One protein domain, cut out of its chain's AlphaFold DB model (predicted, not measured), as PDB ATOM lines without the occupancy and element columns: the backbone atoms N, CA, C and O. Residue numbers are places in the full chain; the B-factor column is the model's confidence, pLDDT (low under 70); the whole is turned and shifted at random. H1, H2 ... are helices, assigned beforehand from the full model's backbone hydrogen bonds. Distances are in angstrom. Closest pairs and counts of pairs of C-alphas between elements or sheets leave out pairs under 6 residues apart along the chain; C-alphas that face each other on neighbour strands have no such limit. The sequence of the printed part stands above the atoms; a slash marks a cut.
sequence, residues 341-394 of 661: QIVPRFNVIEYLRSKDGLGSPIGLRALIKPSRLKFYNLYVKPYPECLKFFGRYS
ATOM      1  N   GLN A 341     -27.332 -46.051  52.097       87.88
ATOM      2  CA  GLN A 341     -27.119 -44.824  51.315       87.88
ATOM      3  C   GLN A 341     -26.799 -43.574  52.139       87.88
ATOM      4  O   GLN A 341     -25.870 -42.867  51.753       87.88
ATOM      5  N   ILE A 342     -27.511 -43.276  53.230       90.81
ATOM      6  CA  ILE A 342     -27.260 -42.058  54.021       90.81
ATOM      7  C   ILE A 342     -25.946 -42.195  54.800       90.81
ATOM      8  O   ILE A 342     -25.012 -41.421  54.570       90.81
ATOM      9  N   VAL A 343     -25.839 -43.209  55.664       91.19
ATOM     10  CA  VAL A 343     -24.691 -43.384  56.573       91.19
ATOM     11  C   VAL A 343     -23.359 -43.603  55.827       91.19
ATOM     12  O   VAL A 343     -22.410 -42.867  56.106       91.19
ATOM     13  N   PRO A 344     -23.239 -44.496  54.817       89.69
ATOM     14  CA  PRO A 344     -21.956 -44.751  54.149       89.69
ATOM     15  C   PRO A 344     -21.449 -43.540  53.363       89.69
ATOM     16  O   PRO A 344     -20.246 -43.295  53.286       89.69
ATOM     17  N   ARG A 345     -22.363 -42.749  52.782       91.38
ATOM     18  CA  ARG A 345     -22.001 -41.503  52.094       91.38
ATOM     19  C   ARG A 345     -21.573 -40.434  53.090       91.38
ATOM     20  O   ARG A 345     -20.569 -39.770  52.845       91.38
ATOM     21  N   PHE A 346     -22.298 -40.279  54.199       91.19
ATOM     22  CA  PHE A 346     -21.947 -39.308  55.235       91.19
ATOM     23  C   PHE A 346     -20.555 -39.588  55.809       91.19
ATOM     24  O   PHE A 346     -19.732 -38.681  55.840       91.19
ATOM     25  N   ASN A 347     -20.253 -40.848  56.135       90.31
ATOM     26  CA  ASN A 347     -18.954 -41.254  56.677       90.31
ATOM     27  C   ASN A 347     -17.790 -40.949  55.714       90.31
ATOM     28  O   ASN A 347     -16.738 -40.487  56.151       90.31
ATOM     29  N   VAL A 348     -17.976 -41.130  54.397       88.75
ATOM     30  CA  VAL A 348     -16.986 -40.713  53.383       88.75
ATOM     31  C   VAL A 348     -16.785 -39.191  53.389       88.75
ATOM     32  O   VAL A 348     -15.649 -38.726  53.364       88.75
ATOM     33  N   ILE A 349     -17.859 -38.396  53.460       88.44
ATOM     34  CA  ILE A 349     -17.751 -36.926  53.481       88.44
ATOM     35  C   ILE A 349     -17.150 -36.408  54.799       88.44
ATOM     36  O   ILE A 349     -16.353 -35.470  54.772       88.44
ATOM     37  N   GLU A 350     -17.476 -37.020  55.939       87.75
ATOM     38  CA  GLU A 350     -16.872 -36.711  57.243       87.75
ATOM     39  C   GLU A 350     -15.370 -37.040  57.245       87.75
ATOM     40  O   GLU A 350     -14.557 -36.209  57.658       87.75
ATOM     41  N   TYR A 351     -14.976 -38.187  56.675       87.62
ATOM     42  CA  TYR A 351     -13.567 -38.553  56.519       87.62
ATOM     43  C   TYR A 351     -12.803 -37.561  55.635       87.62
ATOM     44  O   TYR A 351     -11.760 -37.051  56.044       87.62
ATOM     45  N   LEU A 352     -13.327 -37.226  54.451       86.19
ATOM     46  CA  LEU A 352     -12.673 -36.280  53.541       86.19
ATOM     47  C   LEU A 352     -12.568 -34.870  54.140       86.19
ATOM     48  O   LEU A 352     -11.557 -34.199  53.935       86.19
ATOM     49  N   ARG A 353     -13.554 -34.446  54.944       85.00
ATOM     50  CA  ARG A 353     -13.495 -33.207  55.734       85.00
ATOM     51  C   ARG A 353     -12.374 -33.250  56.781       85.00
ATOM     52  O   ARG A 353     -11.671 -32.261  56.940       85.00
ATOM     53  N   SER A 354     -12.153 -34.392  57.441       86.06
ATOM     54  CA  SER A 354     -11.051 -34.569  58.409       86.06
ATOM     55  C   SER A 354      -9.647 -34.546  57.777       86.06
ATOM     56  O   SER A 354      -8.649 -34.412  58.483       86.06
ATOM     57  N   LYS A 355      -9.566 -34.687  56.446       81.75
ATOM     58  CA  LYS A 355      -8.327 -34.742  55.652       81.75
ATOM     59  C   LYS A 355      -8.065 -33.494  54.801       81.75
ATOM     60  O   LYS A 355      -7.152 -33.528  53.981       81.75
ATOM     61  N   ASP A 356      -8.875 -32.444  54.949       76.81
ATOM     62  CA  ASP A 356      -8.884 -31.254  54.075       76.81
ATOM     63  C   ASP A 356      -9.021 -31.593  52.569       76.81
ATOM     64  O   ASP A 356      -8.597 -30.868  51.673       76.81
ATOM     65  N   GLY A 357      -9.649 -32.735  52.262       66.19
ATOM     66  CA  GLY A 357      -9.890 -33.205  50.894       66.19
ATOM     67  C   GLY A 357     -11.064 -32.509  50.197       66.19
ATOM     68  O   GLY A 357     -11.420 -32.886  49.084       66.19
ATOM     69  N   LEU A 358     -11.699 -31.533  50.855       72.12
ATOM     70  CA  LEU A 358     -12.927 -30.867  50.423       72.12
ATOM     71  C   LEU A 358     -12.774 -29.345  50.510       72.12
ATOM     72  O   LEU A 358     -13.095 -28.745  51.531       72.12
ATOM     73  N   GLY A 359     -12.379 -28.705  49.407       61.16
ATOM     74  CA  GLY A 359     -12.255 -27.240  49.320       61.16
ATOM     75  C   GLY A 359     -13.572 -26.446  49.439       61.16
ATOM     76  O   GLY A 359     -13.576 -25.241  49.205       61.16
ATOM     77  N   SER A 360     -14.698 -27.097  49.750       69.50
ATOM     78  CA  SER A 360     -15.981 -26.459  50.065       69.50
ATOM     79  C   SER A 360     -16.906 -27.403  50.858       69.50
ATOM     80  O   SER A 360     -16.797 -28.630  50.744       69.50
ATOM     81  N   PRO A 361     -17.838 -26.871  51.676       72.06
ATOM     82  CA  PRO A 361     -18.792 -27.688  52.422       72.06
ATOM     83  C   PRO A 361     -19.815 -28.359  51.490       72.06
ATOM     84  O   PRO A 361     -20.568 -27.703  50.772       72.06
ATOM     85  N   ILE A 362     -19.880 -29.691  51.539       78.69
ATOM     86  CA  ILE A 362     -20.842 -30.491  50.767       78.69
ATOM     87  C   ILE A 362     -22.229 -30.417  51.416       78.69
ATOM     88  O   ILE A 362     -22.458 -30.986  52.484       78.69
ATOM     89  N   GLY A 363     -23.163 -29.739  50.745       82.88
ATOM     90  CA  GLY A 363     -24.575 -29.683  51.133       82.88
ATOM     91  C   GLY A 363     -25.356 -30.966  50.815       82.88
ATOM     92  O   GLY A 363     -24.983 -31.744  49.932       82.88
ATOM     93  N   LEU A 364     -26.492 -31.155  51.497       86.31
ATOM     94  CA  LEU A 364     -27.339 -32.358  51.449       86.31
ATOM     95  C   LEU A 364     -27.656 -32.853  50.022       86.31
ATOM     96  O   LEU A 364     -27.591 -34.050  49.741       86.31
ATOM     97  N   ARG A 365     -27.914 -31.933  49.082       86.81
ATOM     98  CA  ARG A 365     -28.189 -32.242  47.665       86.81
ATOM     99  C   ARG A 365     -27.072 -33.053  46.997       86.81
ATOM    100  O   ARG A 365     -27.367 -33.947  46.206       86.81
ATOM    101  N   ALA A 366     -25.810 -32.759  47.311       85.75
ATOM    102  CA  ALA A 366     -24.648 -33.463  46.771       85.75
ATOM    103  C   ALA A 366     -24.367 -34.792  47.498       85.75
ATOM    104  O   ALA A 366     -23.760 -35.688  46.914       85.75
ATOM    105  N   LEU A 367     -24.872 -34.963  48.724       87.56
ATOM    106  CA  LEU A 367     -24.863 -36.251  49.418       87.56
ATOM    107  C   LEU A 367     -25.904 -37.216  48.827       87.56
ATOM    108  O   LEU A 367     -25.593 -38.381  48.589       87.56
ATOM    109  N   ILE A 368     -27.128 -36.744  48.569       90.00
ATOM    110  CA  ILE A 368     -28.273 -37.606  48.229       90.00
ATOM    111  C   ILE A 368     -28.450 -37.815  46.721       90.00
ATOM    112  O   ILE A 368     -28.456 -38.965  46.277       90.00
ATOM    113  N   LYS A 369     -28.547 -36.742  45.919       85.50
ATOM    114  CA  LYS A 369     -28.996 -36.836  44.514       85.50
ATOM    115  C   LYS A 369     -28.030 -37.546  43.531       85.50
ATOM    116  O   LYS A 369     -28.493 -37.954  42.468       85.50
ATOM    117  N   PRO A 370     -26.717 -37.751  43.793       85.00
ATOM    118  CA  PRO A 370     -25.896 -38.624  42.945       85.00
ATOM    119  C   PRO A 370     -26.280 -40.114  43.039       85.00
ATOM    120  O   PRO A 370     -26.581 -40.627  44.118       85.00
ATOM    121  N   SER A 371     -26.169 -40.854  41.931       82.50
ATOM    122  CA  SER A 371     -26.230 -42.326  41.940       82.50
ATOM    123  C   SER A 371     -25.024 -42.937  42.677       82.50
ATOM    124  O   SER A 371     -24.000 -42.267  42.843       82.50
ATOM    125  N   ARG A 372     -25.096 -44.213  43.104       82.06
ATOM    126  CA  ARG A 372     -23.988 -44.882  43.831       82.06
ATOM    127  C   ARG A 372     -22.670 -44.822  43.042       82.06
ATOM    128  O   ARG A 372     -21.648 -44.454  43.612       82.06
ATOM    129  N   LEU A 373     -22.714 -45.070  41.729       84.00
ATOM    130  CA  LEU A 373     -21.555 -44.961  40.831       84.00
ATOM    131  C   LEU A 373     -21.042 -43.517  40.681       84.00
ATOM    132  O   LEU A 373     -19.832 -43.290  40.667       84.00
ATOM    133  N   LYS A 374     -21.937 -42.522  40.595       85.50
ATOM    134  CA  LYS A 374     -21.541 -41.108  40.487       85.50
ATOM    135  C   LYS A 374     -20.900 -40.601  41.781       85.50
ATOM    136  O   LYS A 374     -19.877 -39.932  41.716       85.50
ATOM    137  N   PHE A 375     -21.450 -40.968  42.941       88.50
ATOM    138  CA  PHE A 375     -20.849 -40.673  44.244       88.50
ATOM    139  C   PHE A 375     -19.476 -41.348  44.388       88.50
ATOM    140  O   PHE A 375     -18.506 -40.687  44.747       88.50
ATOM    141  N   TYR A 376     -19.373 -42.636  44.033       86.00
ATOM    142  CA  TYR A 376     -18.110 -43.377  44.044       86.00
ATOM    143  C   TYR A 376     -17.033 -42.682  43.197       86.00
ATOM    144  O   TYR A 376     -15.947 -42.405  43.694       86.00
ATOM    145  N   ASN A 377     -17.345 -42.329  41.946       87.12
ATOM    146  CA  ASN A 377     -16.390 -41.675  41.047       87.12
ATOM    147  C   ASN A 377     -15.958 -40.269  41.505       87.12
ATOM    148  O   ASN A 377     -14.864 -39.845  41.140       87.12
ATOM    149  N   LEU A 378     -16.781 -39.562  42.289       85.12
ATOM    150  CA  LEU A 378     -16.471 -38.223  42.809       85.12
ATOM    151  C   LEU A 378     -15.688 -38.247  44.131       85.12
ATOM    152  O   LEU A 378     -14.783 -37.438  44.300       85.12
ATOM    153  N   TYR A 379     -16.029 -39.151  45.056       84.31
ATOM    154  CA  TYR A 379     -15.554 -39.085  46.449       84.31
ATOM    155  C   TYR A 379     -14.787 -40.322  46.932       84.31
ATOM    156  O   TYR A 379     -14.114 -40.248  47.953       84.31
ATOM    157  N   VAL A 380     -14.849 -41.455  46.224       85.62
ATOM    158  CA  VAL A 380     -14.195 -42.709  46.652       85.62
ATOM    159  C   VAL A 380     -13.071 -43.111  45.696       85.62
ATOM    160  O   VAL A 380     -11.964 -43.400  46.137       85.62
ATOM    161  N   LYS A 381     -13.297 -43.050  44.379       85.69
ATOM    162  CA  LYS A 381     -12.280 -43.349  43.358       85.69
ATOM    163  C   LYS A 381     -11.020 -42.461  43.450       85.69
ATOM    164  O   LYS A 381      -9.940 -43.001  43.223       85.69
ATOM    165  N   PRO A 382     -11.093 -41.153  43.785       83.56
ATOM    166  CA  PRO A 382      -9.889 -40.336  43.981       83.56
ATOM    167  C   PRO A 382      -9.178 -40.594  45.322       83.56
ATOM    168  O   PRO A 382      -8.015 -40.233  45.471       83.56
ATOM    169  N   TYR A 383      -9.867 -41.214  46.286       82.62
ATOM    170  CA  TYR A 383      -9.436 -41.362  47.676       82.62
ATOM    171  C   TYR A 383      -9.652 -42.815  48.140       82.62
ATOM    172  O   TYR A 383     -10.615 -43.088  48.857       82.62
ATOM    173  N   PRO A 384      -8.788 -43.775  47.751       79.56
ATOM    174  CA  PRO A 384      -9.029 -45.209  47.967       79.56
ATOM    175  C   PRO A 384      -9.202 -45.607  49.444       79.56
ATOM    176  O   PRO A 384      -9.866 -46.595  49.744       79.56
ATOM    177  N   GLU A 385      -8.688 -44.808  50.382       81.00
ATOM    178  CA  GLU A 385      -8.929 -44.952  51.826       81.00
ATOM    179  C   GLU A 385     -10.428 -44.914  52.185       81.00
ATOM    180  O   GLU A 385     -10.869 -45.618  53.098       81.00
ATOM    181  N   CYS A 386     -11.233 -44.165  51.420       82.75
ATOM    182  CA  CYS A 386     -12.678 -44.024  51.610       82.75
ATOM    183  C   CYS A 386     -13.475 -45.298  51.289       82.75
ATOM    184  O   CYS A 386     -14.630 -45.412  51.706       82.75
ATOM    185  N   LEU A 387     -12.878 -46.275  50.591       80.25
ATOM    186  CA  LEU A 387     -13.526 -47.549  50.256       80.25
ATOM    187  C   LEU A 387     -14.031 -48.274  51.517       80.25
ATOM    188  O   LEU A 387     -15.117 -48.853  51.509       80.25
ATOM    189  N   LYS A 388     -13.285 -48.153  52.625       80.12
ATOM    190  CA  LYS A 388     -13.609 -48.740  53.937       80.12
ATOM    191  C   LYS A 388     -14.940 -48.240  54.513       80.12
ATOM    192  O   LYS A 388     -15.607 -48.989  55.217       80.12
ATOM    193  N   PHE A 389     -15.343 -47.007  54.196       77.94
ATOM    194  CA  PHE A 389     -16.571 -46.385  54.708       77.94
ATOM    195  C   PHE A 389     -17.773 -46.527  53.760       77.94
ATOM    196  O   PHE A 389     -18.911 -46.374  54.194       77.94
ATOM    197  N   PHE A 390     -17.545 -46.830  52.476       74.38
ATOM    198  CA  PHE A 390     -18.595 -46.874  51.445       74.38
ATOM    199  C   PHE A 390     -19.310 -48.238  51.312       74.38
ATOM    200  O   PHE A 390     -20.314 -48.361  50.594       74.38
ATOM    201  N   GLY A 391     -18.809 -49.259  52.015       58.84
ATOM    202  CA  GLY A 391     -19.321 -50.632  52.005       58.84
ATOM    203  C   GLY A 391     -18.786 -51.469  50.836       58.84
ATOM    204  O   GLY A 391     -18.606 -50.963  49.726       58.84
ATOM    205  N   ARG A 392     -18.539 -52.760  51.106       49.09
ATOM    206  CA  ARG A 392     -17.942 -53.728  50.170       49.09
ATOM    207  C   ARG A 392     -18.675 -53.773  48.820       49.09
ATOM    208  O   ARG A 392     -19.895 -53.915  48.773       49.09
ATOM    209  N   TYR A 393     -17.904 -53.754  47.735       44.78
ATOM    210  CA  TYR A 393     -18.110 -54.730  46.662       44.78
ATOM    211  C   TYR A 393     -17.477 -56.052  47.129       44.78
ATOM    212  O   TYR A 393     -16.460 -56.007  47.823       44.78
ATOM    213  N   SER A 394     -18.046 -57.202  46.759       36.72
ATOM    214  CA  SER A 394     -17.275 -58.457  46.765       36.72
ATOM    215  C   SER A 394     -16.124 -58.342  45.761       36.72
ATOM    216  O   SER A 394     -16.226 -57.589  44.792       36.72
TER     217      SER A 394
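This is residues 341 to 394 of the 661 residues of an uncharacterized protein of Cannabis sativa (UniProt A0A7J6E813). Three short helices gather round one longer helix, H1: H3 runs side by side with it, H4 folds back beside it and H2 packs on its first residues. The printed part has 54 residues with four named helices, H1, H2, H3, H4 along the chain, and no named strand: all helix. It is compact, with a radius of gyration of the C-alphas of 10.2 A and spans of 32 by 23 by 17 A.

The hub is H1, residues 341 to 354. H4, residues 384 to 390, touches H1, closest C-alphas Pro 344 and Phe 390, 4.8 A, opposite ways at 37 degrees, only just a steep tilt. H3, residues 372 to 380, touches residues 345 to 349 of H1 alone, closest C-alphas Val 348 and Tyr 379, 7.3 A, the same way at a shallow tilt of 13 degrees. H2, residues 364 to 368, touches residues 341 to 346 of H1 alone, closest C-alphas Arg 345 and Leu 367, 6.6 A. Every O i to N i+4 pair is within hydrogen-bond range in H2 and H3, 9 of 10 in H1 and 1 of 3 in H4, where 3 of 4 O i to N i+3 pairs are.

H1 begins at C-alpha 341 (-27.119, -44.824, 51.315) and measures 20.3 A; H2 measures 6.2 A, H3 10.4 A, and H4 10.3 A, ending at C-alpha 390 (-18.595, -46.874, 51.445).

The printed part has no cut and no long link. pLDDT is under 70 at residues 357, 359 to 360 and 391 to 394.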